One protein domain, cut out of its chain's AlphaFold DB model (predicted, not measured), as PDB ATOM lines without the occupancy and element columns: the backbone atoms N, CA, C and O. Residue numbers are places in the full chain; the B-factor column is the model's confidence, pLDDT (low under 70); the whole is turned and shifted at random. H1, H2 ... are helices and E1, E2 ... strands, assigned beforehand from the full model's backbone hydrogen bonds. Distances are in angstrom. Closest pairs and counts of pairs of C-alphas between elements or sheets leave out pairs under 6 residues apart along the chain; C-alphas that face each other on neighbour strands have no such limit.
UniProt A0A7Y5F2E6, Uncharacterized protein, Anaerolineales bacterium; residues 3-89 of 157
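Overview. This is residues 3 to 89 of the 157 residues of an uncharacterized protein of Anaerolineales bacterium (UniProt A0A7Y5F2E6). The domain is a single twisted sheet of four strands, E1 to E4, joined one after another by tight turns, with a long loop, residues 7 to 40, swung out wide before it. Residues 13 to 20 of that loop stick out free, residues 29 to 30 come back to pair with E1, and the small helix H1 lies away from the sheet at the beginning of the printed part. The printed part has 87 residues with one named helix and four named strands, in the order H1 E1 E2 E3 E4; the sheet order is E1 - E2 - E3 - E4, all antiparallel. The class is mostly strand, though under half of the residues are in named elements. The whole is loose, with a radius of gyration of the C-alphas of 14.9 A, and spans 46 by 32 by 25 A.

Along the chain. H1 is residues 3 to 6, with C-alpha 3 at (111.734, 208.096, 243.198). E1 is residues 41 to 47, 17.0 A long from first to last C-alpha, with C-alpha 41 at (123.352, 208.555, 259.735). E2 is residues 51 to 58, 23.2 A long. E3, the longest strand, is residues 61 to 72, 31.7 A long, and bends by 67 degrees at residue 64. E4 is residues 78 to 86, 25.9 A long, ending with C-alpha 86 at (116.444, 219.603, 260.935).

Arrangement. H1 is not on the sheet and is apart from E2, E3 and E4; it is too short for any O i to N i+4 pair, and its one O i to N i+3 pair is not within hydrogen-bond range. Residues 29 to 30 pair antiparallel with residues 41 to 42 of E1. The four strands form a meander, each strand the antiparallel neighbour of the one before. E1 and E2 are a hairpin at 148 degrees between directions; C-alphas 43 and 54 face each other at 4.2 A, and N 44 and O 53 are 2.8 A apart. E2 and E3 are a hairpin at 171 degrees; C-alphas 55 and 65 face each other at 4.2 A, and N 54 and O 66 are 2.9 A apart. E3 and E4 are a hairpin at 169 degrees; N 71 and O 79 are 2.8 A apart, as are N 85 and O 65. The edge strands E1 and E4 are apart.

Size, cuts and confidence. The two C-alphas farthest apart, those of Glu 4 and Ala 74, are 46.9 A apart. The printed part has no cut. The link from H1 to E1, 34 residues, is long. The mean pLDDT of the printed part is 86.4; residues 3 to 11 and residue 89 are under 70.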
ATOM      1  N   LEU A   3     112.844 208.955 242.797       45.03
ATOM      2  CA  LEU A   3     111.734 208.096 243.198       45.03
ATOM      3  C   LEU A   3     111.908 206.616 242.795       45.03
ATOM      4  O   LEU A   3     111.473 205.746 243.532       45.03
ATOM      5  N   GLU A   4     112.575 206.313 241.675       42.53
ATOM      6  CA  GLU A   4     112.830 204.930 241.224       42.53
ATOM      7  C   GLU A   4     113.936 204.241 242.040       42.53
ATOM      8  O   GLU A   4     113.935 203.023 242.164       42.53
ATOM      9  N   GLY A   5     114.847 205.004 242.660       49.81
ATOM     10  CA  GLY A   5     115.907 204.461 243.521       49.81
ATOM     11  C   GLY A   5     115.421 204.068 244.921       49.81
ATOM     12  O   GLY A   5     115.923 203.107 245.500       49.81
ATOM     13  N   ALA A   6     114.399 204.759 245.442       53.81
ATOM     14  CA  ALA A   6     113.755 204.421 246.715       53.81
ATOM     15  C   ALA A   6     112.947 203.107 246.645       53.81
ATOM     16  O   ALA A   6     112.759 202.443 247.661       53.81
ATOM     17  N   ILE A   7     112.532 202.687 245.442       50.44
ATOM     18  CA  ILE A   7     111.811 201.423 245.202       50.44
ATOM     19  C   ILE A   7     112.707 200.198 245.473       50.44
ATOM     20  O   ILE A   7     112.200 199.120 245.774       50.44
ATOM     21  N   GLN A   8     114.037 200.356 245.449       54.88
ATOM     22  CA  GLN A   8     114.997 199.278 245.711       54.88
ATOM     23  C   GLN A   8     115.508 199.248 247.164       54.88
ATOM     24  O   GLN A   8     116.568 198.680 247.424       54.88
ATOM     25  N   CYS A   9     114.797 199.861 248.115       62.69
ATOM     26  CA  CYS A   9     115.081 199.713 249.543       62.69
ATOM     27  C   CYS A   9     114.010 198.829 250.200       62.69
ATOM     28  O   CYS A   9     113.011 199.344 250.708       62.69
ATOM     29  N   PRO A  10     114.162 197.490 250.182       65.25
ATOM     30  CA  PRO A  10     113.301 196.612 250.960       65.25
ATOM     31  C   PRO A  10     113.620 196.805 252.447       65.25
ATOM     32  O   PRO A  10     114.483 196.131 253.012       65.25
ATOM     33  N   ILE A  11     112.936 197.760 253.080       67.81
ATOM     34  CA  ILE A  11     113.024 197.984 254.523       67.81
ATOM     35  C   ILE A  11     112.449 196.746 255.210       67.81
ATOM     36  O   ILE A  11     111.237 196.521 255.219       67.81
ATOM     37  N   THR A  12     113.332 195.927 255.770       76.06
ATOM     38  CA  THR A  12     112.947 194.748 256.545       76.06
ATOM     39  C   THR A  12     113.008 195.116 258.015       76.06
ATOM     40  O   THR A  12     114.076 195.432 258.535       76.06
ATOM     41  N   ASN A  13     111.858 195.103 258.686       81.31
ATOM     42  CA  ASN A  13     111.818 195.341 260.123       81.31
ATOM     43  C   ASN A  13     112.484 194.179 260.861       81.31
ATOM     44  O   ASN A  13     112.215 193.016 260.563       81.31
ATOM     45  N   ALA A  14     113.295 194.500 261.864       84.19
ATOM     46  CA  ALA A  14     113.807 193.503 262.789       84.19
ATOM     47  C   ALA A  14     112.680 192.984 263.694       84.19
ATOM     48  O   ALA A  14     111.912 193.764 264.266       84.19
ATOM     49  N   ASP A  15     112.594 191.664 263.824       85.62
ATOM     50  CA  ASP A  15     111.629 190.957 264.672       85.62
ATOM     51  C   ASP A  15     112.220 190.535 266.027       85.62
ATOM     52  O   ASP A  15     111.490 190.136 266.931       85.62
ATOM     53  N   ARG A  16     113.541 190.662 266.184       87.56
ATOM     54  CA  ARG A  16     114.291 190.312 267.392       87.56
ATOM     55  C   ARG A  16     115.429 191.292 267.652       87.56
ATOM     56  O   ARG A  16     115.789 192.100 266.800       87.56
ATOM     57  N   ILE A  17     116.041 191.171 268.827       89.12
ATOM     58  CA  ILE A  17     117.307 191.843 269.125       89.12
ATOM     59  C   ILE A  17     118.430 191.108 268.388       89.12
ATOM     60  O   ILE A  17     118.615 189.904 268.568       89.12
ATOM     61  N   HIS A  18     119.176 191.849 267.576       89.25
ATOM     62  CA  HIS A  18     120.341 191.375 266.836       89.25
ATOM     63  C   HIS A  18     121.619 191.670 267.637       89.25
ATOM     64  O   HIS A  18     121.944 192.853 267.803       89.25
ATOM     65  N   PRO A  19     122.331 190.648 268.165       91.94
ATOM     66  CA  PRO A  19     123.578 190.832 268.916       91.94
ATOM     67  C   PRO A  19     124.644 191.612 268.141       91.94
ATOM     68  O   PRO A  19     125.385 192.396 268.725       91.94
ATOM     69  N   GLU A  20     124.679 191.439 266.822       91.06
ATOM     70  CA  GLU A  20     125.594 192.113 265.904       91.06
ATOM     71  C   GLU A  20     125.409 193.638 265.852       91.06
ATOM     72  O   GLU A  20     126.337 194.343 265.473       91.06
ATOM     73  N   TRP A  21     124.247 194.161 266.260       90.38
ATOM     74  CA  TRP A  21     123.970 195.604 266.289       90.38
ATOM     75  C   TRP A  21     124.160 196.229 267.677       90.38
ATOM     76  O   TRP A  21     123.942 197.426 267.839       90.38
ATOM     77  N   GLN A  22     124.521 195.439 268.695       91.38
ATOM     78  CA  GLN A  22     124.577 195.923 270.082       91.38
ATOM     79  C   GLN A  22     125.898 196.618 270.448       91.38
ATOM     80  O   GLN A  22     125.927 197.353 271.431       91.38
ATOM     81  N   ASP A  23     126.977 196.424 269.680       92.56
ATOM     82  CA  ASP A  23     128.277 197.095 269.895       92.56
ATOM     83  C   ASP A  23     128.380 198.419 269.115       92.56
ATOM     84  O   ASP A  23     129.365 198.687 268.429       92.56
ATOM     85  N   LEU A  24     127.325 199.233 269.181       94.06
ATOM     86  CA  LEU A  24     127.253 200.519 268.492       94.06
ATOM     87  C   LEU A  24     128.049 201.592 269.248       94.06
ATOM     88  O   LEU A  24     127.901 201.746 270.464       94.06
ATOM     89  N   LYS A  25     128.866 202.368 268.532       95.88
ATOM     90  CA  LYS A  25     129.741 203.411 269.086       95.88
ATOM     91  C   LYS A  25     129.455 204.773 268.470       95.88
ATOM     92  O   LYS A  25     128.875 204.909 267.397       95.88
ATOM     93  N   VAL A  26     129.877 205.817 269.178       96.94
ATOM     94  CA  VAL A  26     129.852 207.185 268.649       96.94
ATOM     95  C   VAL A  26     130.773 207.271 267.430       96.94
ATOM     96  O   VAL A  26     131.925 206.850 267.501       96.94
ATOM     97  N   GLY A  27     130.262 207.849 266.345       95.69
ATOM     98  CA  GLY A  27     130.923 207.939 265.045       95.69
ATOM     99  C   GLY A  27     130.575 206.806 264.078       95.69
ATOM    100  O   GLY A  27     130.894 206.925 262.896       95.69
ATOM    101  N   ASP A  28     129.908 205.742 264.537       95.81
ATOM    102  CA  ASP A  28     129.543 204.632 263.659       95.81
ATOM    103  C   ASP A  28     128.457 205.049 262.648       95.81
ATOM    104  O   ASP A  28     127.573 205.853 262.978       95.81
ATOM    105  N   PRO A  29     128.499 204.506 261.418       93.81
ATOM    106  CA  PRO A  29     127.450 204.708 260.433       93.81
ATOM    107  C   PRO A  29     126.234 203.817 260.725       93.81
ATOM    108  O   PRO A  29     126.355 202.629 261.018       93.81
ATOM    109  N   VAL A  30     125.043 204.387 260.575       91.12
ATOM    110  CA  VAL A  30     123.746 203.713 260.649       91.12
ATOM    111  C   VAL A  30     123.098 203.797 259.272       91.12
ATOM    112  O   VAL A  30     122.521 204.818 258.884       91.12
ATOM    113  N   GLU A  31     123.235 202.720 258.504       88.25
ATOM    114  CA  GLU A  31     122.664 202.605 257.165       88.25
ATOM    115  C   GLU A  31     121.160 202.322 257.239       88.25
ATOM    116  O   GLU A  31     120.721 201.379 257.896       88.25
ATOM    117  N   MET A  32     120.353 203.123 256.538       79.56
ATOM    118  CA  MET A  32     118.906 202.885 256.444       79.56
ATOM    119  C   MET A  32     118.524 201.955 255.293       79.56
ATOM    120  O   MET A  32     117.495 201.285 255.357       79.56
ATOM    121  N   CYS A  33     119.338 201.919 254.240       76.88
ATOM    122  CA  CYS A  33     119.078 201.134 253.044       76.88
ATOM    123  C   CYS A  33     120.365 200.446 252.566       76.88
ATOM    124  O   CYS A  33     121.408 201.098 252.526       76.88
ATOM    125  N   PRO A  34     120.300 199.178 252.110       73.50
ATOM    126  CA  PRO A  34     121.481 198.437 251.649       73.50
ATOM    127  C   PRO A  34     122.195 199.061 250.442       73.50
ATOM    128  O   PRO A  34     123.333 198.726 250.139       73.50
ATOM    129  N   ASN A  35     121.507 199.934 249.704       75.12
ATOM    130  CA  ASN A  35     122.050 200.642 248.546       75.12
ATOM    131  C   ASN A  35     122.780 201.949 248.926       75.12
ATOM    132  O   ASN A  35     123.175 202.690 248.027       75.12
ATOM    133  N   GLY A  36     122.916 202.257 250.223       71.19
ATOM    134  CA  GLY A  36     123.561 203.477 250.720       71.19
ATOM    135  C   GLY A  36     122.776 204.767 250.453       71.19
ATOM    136  O   GLY A  36     123.341 205.855 250.552       71.19
ATOM    137  N   MET A  37     121.498 204.658 250.072       71.44
ATOM    138  CA  MET A  37     120.612 205.787 249.782       71.44
ATOM    139  C   MET A  37     119.317 205.659 250.595       71.44
ATOM    140  O   MET A  37     118.527 204.755 250.321       71.44
ATOM    141  N   PRO A  38     119.030 206.564 251.549       74.00
ATOM    142  CA  PRO A  38     119.760 207.796 251.869       74.00
ATOM    143  C   PRO A  38     121.144 207.537 252.497       74.00
ATOM    144  O   PRO A  38     121.394 206.413 252.938       74.00
ATOM    145  N   PRO A  39     122.028 208.561 252.540       83.81
ATOM    146  CA  PRO A  39     123.298 208.480 253.257       83.81
ATOM    147  C   PRO A  39     123.122 207.917 254.669       83.81
ATOM    148  O   PRO A  39     122.078 208.104 255.297       83.81
ATOM    149  N   ALA A  40     124.145 207.218 255.157       88.44
ATOM    150  CA  ALA A  40     124.135 206.693 256.511       88.44
ATOM    151  C   ALA A  40     124.114 207.837 257.533       88.44
ATOM    152  O   ALA A  40     124.859 208.815 257.406       88.44
ATOM    153  N   TYR A  41     123.308 207.671 258.579       92.25
ATOM    154  CA  TYR A  41     123.352 208.555 259.735       92.25
ATOM    155  C   TYR A  41     124.619 208.262 260.535       92.25
ATOM    156  O   TYR A  41     125.003 207.110 260.689       92.25
ATOM    157  N   GLU A  42     125.260 209.283 261.084       95.69
ATOM    158  CA  GLU A  42     126.376 209.107 262.010       95.69
ATOM    159  C   GLU A  42     125.846 209.116 263.446       95.69
ATOM    160  O   GLU A  42     125.074 210.009 263.817       95.69
ATOM    161  N   VAL A  43     126.272 208.162 264.278       97.06
ATOM    162  CA  VAL A  43     125.967 208.185 265.714       97.06
ATOM    163  C   VAL A  43     126.682 209.364 266.370       97.06
ATOM    164  O   VAL A  43     127.901 209.380 266.518       97.06
ATOM    165  N   ALA A  44     125.915 210.349 266.821       96.75
ATOM    166  CA  ALA A  44     126.427 211.546 267.470       96.75
ATOM    167  C   ALA A  44     126.699 211.328 268.965       96.75
ATOM    168  O   ALA A  44     127.688 211.835 269.492       96.75
ATOM    169  N   GLN A  45     125.795 210.632 269.669       97.00
ATOM    170  CA  GLN A  45     125.894 210.378 271.111       97.00
ATOM    171  C   GLN A  45     125.165 209.092 271.501       97.00
ATOM    172  O   GLN A  45     124.110 208.778 270.950       97.00
ATOM    173  N   ILE A  46     125.680 208.411 272.524       96.94
ATOM    174  CA  ILE A  46     125.024 207.273 273.172       96.94
ATOM    175  C   ILE A  46     124.991 207.533 274.676       96.94
ATOM    176  O   ILE A  46     126.023 207.769 275.300       96.94
ATOM    177  N   HIS A  47     123.796 207.456 275.252       95.94
ATOM    178  CA  HIS A  47     123.534 207.464 276.686       95.94
ATOM    179  C   HIS A  47     122.936 206.099 277.046       95.94
ATOM    180  O   HIS A  47     121.764 205.855 276.737       95.94
ATOM    181  N   PRO A  48     123.718 205.187 277.650       92.50
ATOM    182  CA  PRO A  48     123.274 203.822 277.909       92.50
ATOM    183  C   PRO A  48     121.933 203.773 278.646       92.50
ATOM    184  O   PRO A  48     121.733 204.487 279.627       92.50
ATOM    185  N   ASN A  49     121.019 202.923 278.170       89.81
ATOM    186  CA  ASN A  49     119.668 202.734 278.718       89.81
ATOM    187  C   ASN A  49     118.787 203.999 278.747       89.81
ATOM    188  O   ASN A  49     117.763 204.005 279.429       89.81
ATOM    189  N   TYR A  50     119.172 205.062 278.036       93.88
ATOM    190  CA  TYR A  50     118.473 206.343 278.101       93.88
ATOM    191  C   TYR A  50     118.267 206.989 276.737       93.88
ATOM    192  O   TYR A  50     117.143 207.358 276.412       93.88
ATOM    193  N   ALA A  51     119.315 207.152 275.930       96.25
ATOM    194  CA  ALA A  51     119.173 207.827 274.649       96.25
ATOM    195  C   ALA A  51     120.227 207.433 273.618       96.25
ATOM    196  O   ALA A  51     121.375 207.149 273.949       96.25
ATOM    197  N   ILE A  52     119.850 207.529 272.349       97.00
ATOM    198  CA  ILE A  52     120.780 207.552 271.222       97.00
ATOM    199  C   ILE A  52     120.471 208.759 270.342       97.00
ATOM    200  O   ILE A  52     119.311 209.084 270.081       97.00
ATOM    201  N   VAL A  53     121.529 209.444 269.915       97.19
ATOM    202  CA  VAL A  53     121.458 210.589 269.012       97.19
ATOM    203  C   VAL A  53     122.250 210.258 267.763       97.19
ATOM    204  O   VAL A  53     123.411 209.871 267.862       97.19
ATOM    205  N   MET A  54     121.642 210.442 266.600       96.31
ATOM    206  CA  MET A  54     122.261 210.200 265.299       96.31
ATOM    207  C   MET A  54     121.844 211.281 264.305       96.31
ATOM    208  O   MET A  54     120.833 211.948 264.514       96.31
ATOM    209  N   GLY A  55     122.622 211.515 263.256       94.62
ATOM    210  CA  GLY A  55     122.355 212.642 262.366       94.62
ATOM    211  C   GLY A  55     123.214 212.699 261.116       94.62
ATOM    212  O   GLY A  55     124.108 211.881 260.919       94.62
ATOM    213  N   HIS A  56     122.978 213.733 260.318       91.88
ATOM    214  CA  HIS A  56     123.807 214.089 259.174       91.88
ATOM    215  C   HIS A  56     124.573 215.382 259.430       91.88
ATOM    216  O   HIS A  56     124.059 216.339 260.025       91.88
ATOM    217  N   LYS A  57     125.809 215.413 258.928       90.19
ATOM    218  CA  LYS A  57     126.641 216.613 258.887       90.19
ATOM    219  C   LYS A  57     126.797 217.106 257.458       90.19
ATOM    220  O   LYS A  57     127.059 216.321 256.556       90.19
ATOM    221  N   GLU A  58     126.769 218.420 257.292       87.94
ATOM    222  CA  GLU A  58     127.243 219.101 256.090       87.94
ATOM    223  C   GLU A  58     128.333 220.091 256.497       87.94
ATOM    224  O   GLU A  58     128.174 220.844 257.458       87.94
ATOM    225  N   ASN A  59     129.473 220.075 255.799       88.38
ATOM    226  CA  ASN A  59     130.618 220.951 256.085       88.38
ATOM    227  C   ASN A  59     131.066 220.935 257.565       88.38
ATOM    228  O   ASN A  59     131.473 221.954 258.117       88.38
ATOM    229  N   GLY A  60     130.963 219.775 258.224       88.44
ATOM    230  CA  GLY A  60     131.330 219.596 259.633       88.44
ATOM    231  C   GLY A  60     130.282 220.066 260.651       88.44
ATOM    232  O   GLY A  60     130.505 219.907 261.849       88.44
ATOM    233  N   ALA A  61     129.136 220.594 260.211       90.06
ATOM    234  CA  ALA A  61     128.043 221.024 261.078       90.06
ATOM    235  C   ALA A  61     126.848 220.065 260.991       90.06
ATOM    236  O   ALA A  61     126.491 219.608 259.910       90.06
ATOM    237  N   TRP A  62     126.201 219.785 262.125       91.75
ATOM    238  CA  TRP A  62     124.980 218.976 262.167       91.75
ATOM    239  C   TRP A  62     123.809 219.722 261.525       91.75
ATOM    240  O   TRP A  62     123.404 220.778 262.019       91.75
ATOM    241  N   VAL A  63     123.255 219.157 260.454       90.88
ATOM    242  CA  VAL A  63     122.111 219.730 259.722       90.88
ATOM    243  C   VAL A  63     120.815 218.965 259.953       90.88
ATOM    244  O   VAL A  63     119.739 219.547 259.828       90.88
ATOM    245  N   ASP A  64     120.909 217.698 260.349       90.50
ATOM    246  CA  ASP A  64     119.773 216.848 260.681       90.50
ATOM    247  C   ASP A  64     120.135 215.950 261.864       90.50
ATOM    248  O   ASP A  64     121.214 215.360 261.886       90.50
ATOM    249  N   LEU A  65     119.272 215.893 262.874       93.56
ATOM    250  CA  LEU A  65     119.497 215.152 264.111       93.56
ATOM    251  C   LEU A  65     118.225 214.436 264.538       93.56
ATOM    252  O   LEU A  65     117.173 215.054 264.690       93.56
ATOM    253  N   TRP A  66     118.376 213.156 264.830       94.81
ATOM    254  CA  TRP A  66     117.378 212.260 265.378       94.81
ATOM    255  C   TRP A  66     117.803 211.851 266.781       94.81
ATOM    256  O   TRP A  66     118.935 211.429 267.009       94.81
ATOM    257  N   GLN A  67     116.894 211.999 267.735       96.75
ATOM    258  CA  GLN A  67     117.113 211.651 269.131       96.75
ATOM    259  C   GLN A  67     116.033 210.669 269.555       96.75
ATOM    260  O   GLN A  67     114.859 211.032 269.579       96.75
ATOM    261  N   PHE A  68     116.436 209.460 269.921       96.56
ATOM    262  CA  PHE A  68     115.566 208.474 270.549       96.56
ATOM    263  C   PHE A  68     115.850 208.491 272.042       96.56
ATOM    264  O   PHE A  68     116.971 208.201 272.451       96.56
ATOM    265  N   VAL A  69     114.857 208.863 272.846       97.31
ATOM    266  CA  VAL A  69     114.992 209.019 274.298       97.31
ATOM    267  C   VAL A  69     113.961 208.146 274.996       97.31
ATOM    268  O   VAL A  69     112.777 208.215 274.681       97.31
ATOM    269  N   ILE A  70     114.405 207.345 275.956       96.50
ATOM    270  CA  ILE A  70     113.568 206.479 276.778       96.50
ATOM    271  C   ILE A  70     113.456 207.100 278.166       96.50
ATOM    272  O   ILE A  70     114.456 207.353 278.834       96.50
ATOM    273  N   LEU A  71     112.223 207.330 278.606       95.62
ATOM    274  CA  LEU A  71     111.920 207.832 279.939       95.62
ATOM    275  C   LEU A  71     111.187 206.756 280.747       95.62
ATOM    276  O   LEU A  71     110.149 206.275 280.285       95.62
ATOM    277  N   PRO A  72     111.665 206.396 281.949       94.62
ATOM    278  CA  PRO A  72     110.920 205.508 282.832       94.62
ATOM    279  C   PRO A  72     109.640 206.193 283.328       94.62
ATOM    280  O   PRO A  72     109.617 207.406 283.560       94.62
ATOM    281  N   GLN A  73     108.576 205.416 283.517       94.88
ATOM    282  CA  GLN A  73     107.311 205.882 284.082       94.88
ATOM    283  C   GLN A  73     107.054 205.264 285.464       94.88
ATOM    284  O   GLN A  73     107.575 204.207 285.810       94.88
ATOM    285  N   ALA A  74     106.242 205.949 286.276       93.69
ATOM    286  CA  ALA A  74     105.955 205.540 287.653       93.69
ATOM    287  C   ALA A  74     105.186 204.209 287.762       93.69
ATOM    288  O   ALA A  74     105.259 203.546 288.789       93.69
ATOM    289  N   ASP A  75     104.468 203.816 286.710       92.25
ATOM    290  CA  ASP A  75     103.743 202.545 286.601       92.25
ATOM    291  C   ASP A  75     104.635 201.373 286.146       92.25
ATOM    292  O   ASP A  75     104.141 200.269 285.929       92.25
ATOM    293  N   GLY A  76     105.946 201.600 286.000       90.25
ATOM    294  CA  GLY A  76     106.906 200.607 285.518       90.25
ATOM    295  C   GLY A  76     106.978 200.490 283.993       90.25
ATOM    296  O   GLY A  76     107.808 199.734 283.490       90.25
ATOM    297  N   SER A  77     106.160 201.242 283.249       92.44
ATOM    298  CA  SER A  77     106.272 201.341 281.793       92.44
ATOM    299  C   SER A  77     107.413 202.279 281.374       92.44
ATOM    300  O   SER A  77     108.091 202.905 282.194       92.44
ATOM    301  N   SER A  78     107.663 202.361 280.068       94.38
ATOM    302  CA  SER A  78     108.656 203.261 279.483       94.38
ATOM    303  C   SER A  78     108.037 204.067 278.353       94.38
ATOM    304  O   SER A  78     107.266 203.544 277.552       94.38
ATOM    305  N   ARG A  79     108.425 205.337 278.253       95.56
ATOM    306  CA  ARG A  79     108.026 206.233 277.171       95.56
ATOM    307  C   ARG A  79     109.189 206.453 276.220       95.56
ATOM    308  O   ARG A  79     110.207 207.004 276.628       95.56
ATOM    309  N   LEU A  80     109.008 206.086 274.957       96.50
ATOM    310  CA  LEU A  80     109.935 206.419 273.879       96.50
ATOM    311  C   LEU A  80     109.544 207.757 273.242       96.50
ATOM    312  O   LEU A  80     108.400 207.952 272.838       96.50
ATOM    313  N   ILE A  81     110.501 208.674 273.141       96.31
ATOM    314  CA  ILE A  81     110.362 209.971 272.485       96.31
ATOM    315  C   ILE A  81     111.332 210.008 271.310       96.31
ATOM    316  O   ILE A  81     112.541 209.895 271.509       96.31
ATOM    317  N   LEU A  82     110.805 210.213 270.103       95.44
ATOM    318  CA  LEU A  82     111.598 210.595 268.941       95.44
ATOM    319  C   LEU A  82     111.535 212.114 268.783       95.44
ATOM    320  O   LEU A  82     110.457 212.692 268.655       95.44
ATOM    321  N   ARG A  83     112.698 212.764 268.811       94.19
ATOM    322  CA  ARG A  83     112.834 214.192 268.536       94.19
ATOM    323  C   ARG A  83     113.734 214.397 267.332       94.19
ATOM    324  O   ARG A  83     114.917 214.063 267.380       94.19
ATOM    325  N   THR A  84     113.188 215.037 266.310       90.56
ATOM    326  CA  THR A  84     113.938 215.464 265.136       90.56
ATOM    327  C   THR A  84     114.264 216.954 265.207       90.56
ATOM    328  O   THR A  84     113.489 217.779 265.701       90.56
ATOM    329  N   ARG A  85     115.473 217.312 264.778       89.56
ATOM    330  CA  ARG A  85     115.909 218.695 264.577       89.56
ATOM    331  C   ARG A  85     116.583 218.766 263.223       89.56
ATOM    332  O   ARG A  85     117.663 218.217 263.057       89.56
ATOM    333  N   THR A  86     115.974 219.506 262.311       85.31
ATOM    334  CA  THR A  86     116.444 219.603 260.935       85.31
ATOM    335  C   THR A  86     116.540 221.058 260.499       85.31
ATOM    336  O   THR A  86     115.681 221.878 260.825       85.31
ATOM    337  N   MET A  87     117.613 221.384 259.787       81.50
ATOM    338  CA  MET A  87     117.808 222.666 259.108       81.50
ATOM    339  C   MET A  87     117.359 222.588 257.638       81.50
ATOM    340  O   MET A  87     117.369 223.598 256.936       81.50
ATOM    341  N   MET A  88     116.922 221.406 257.184       72.56
ATOM    342  CA  MET A  88     116.448 221.132 255.826       72.56
ATOM    343  C   MET A  88     114.995 221.603 255.662       72.56
ATOM    344  O   MET A  88     114.040 220.820 255.689       72.56
ATOM    345  N   VAL A  89     114.821 222.920 255.548       69.44
ATOM    346  CA  VAL A  89     113.513 223.584 255.460       69.44
ATOM    347  C   VAL A  89     113.297 224.240 254.091       69.44
ATOM    348  O   VAL A  89     114.220 224.796 253.501       69.44
TER     349      VAL A  89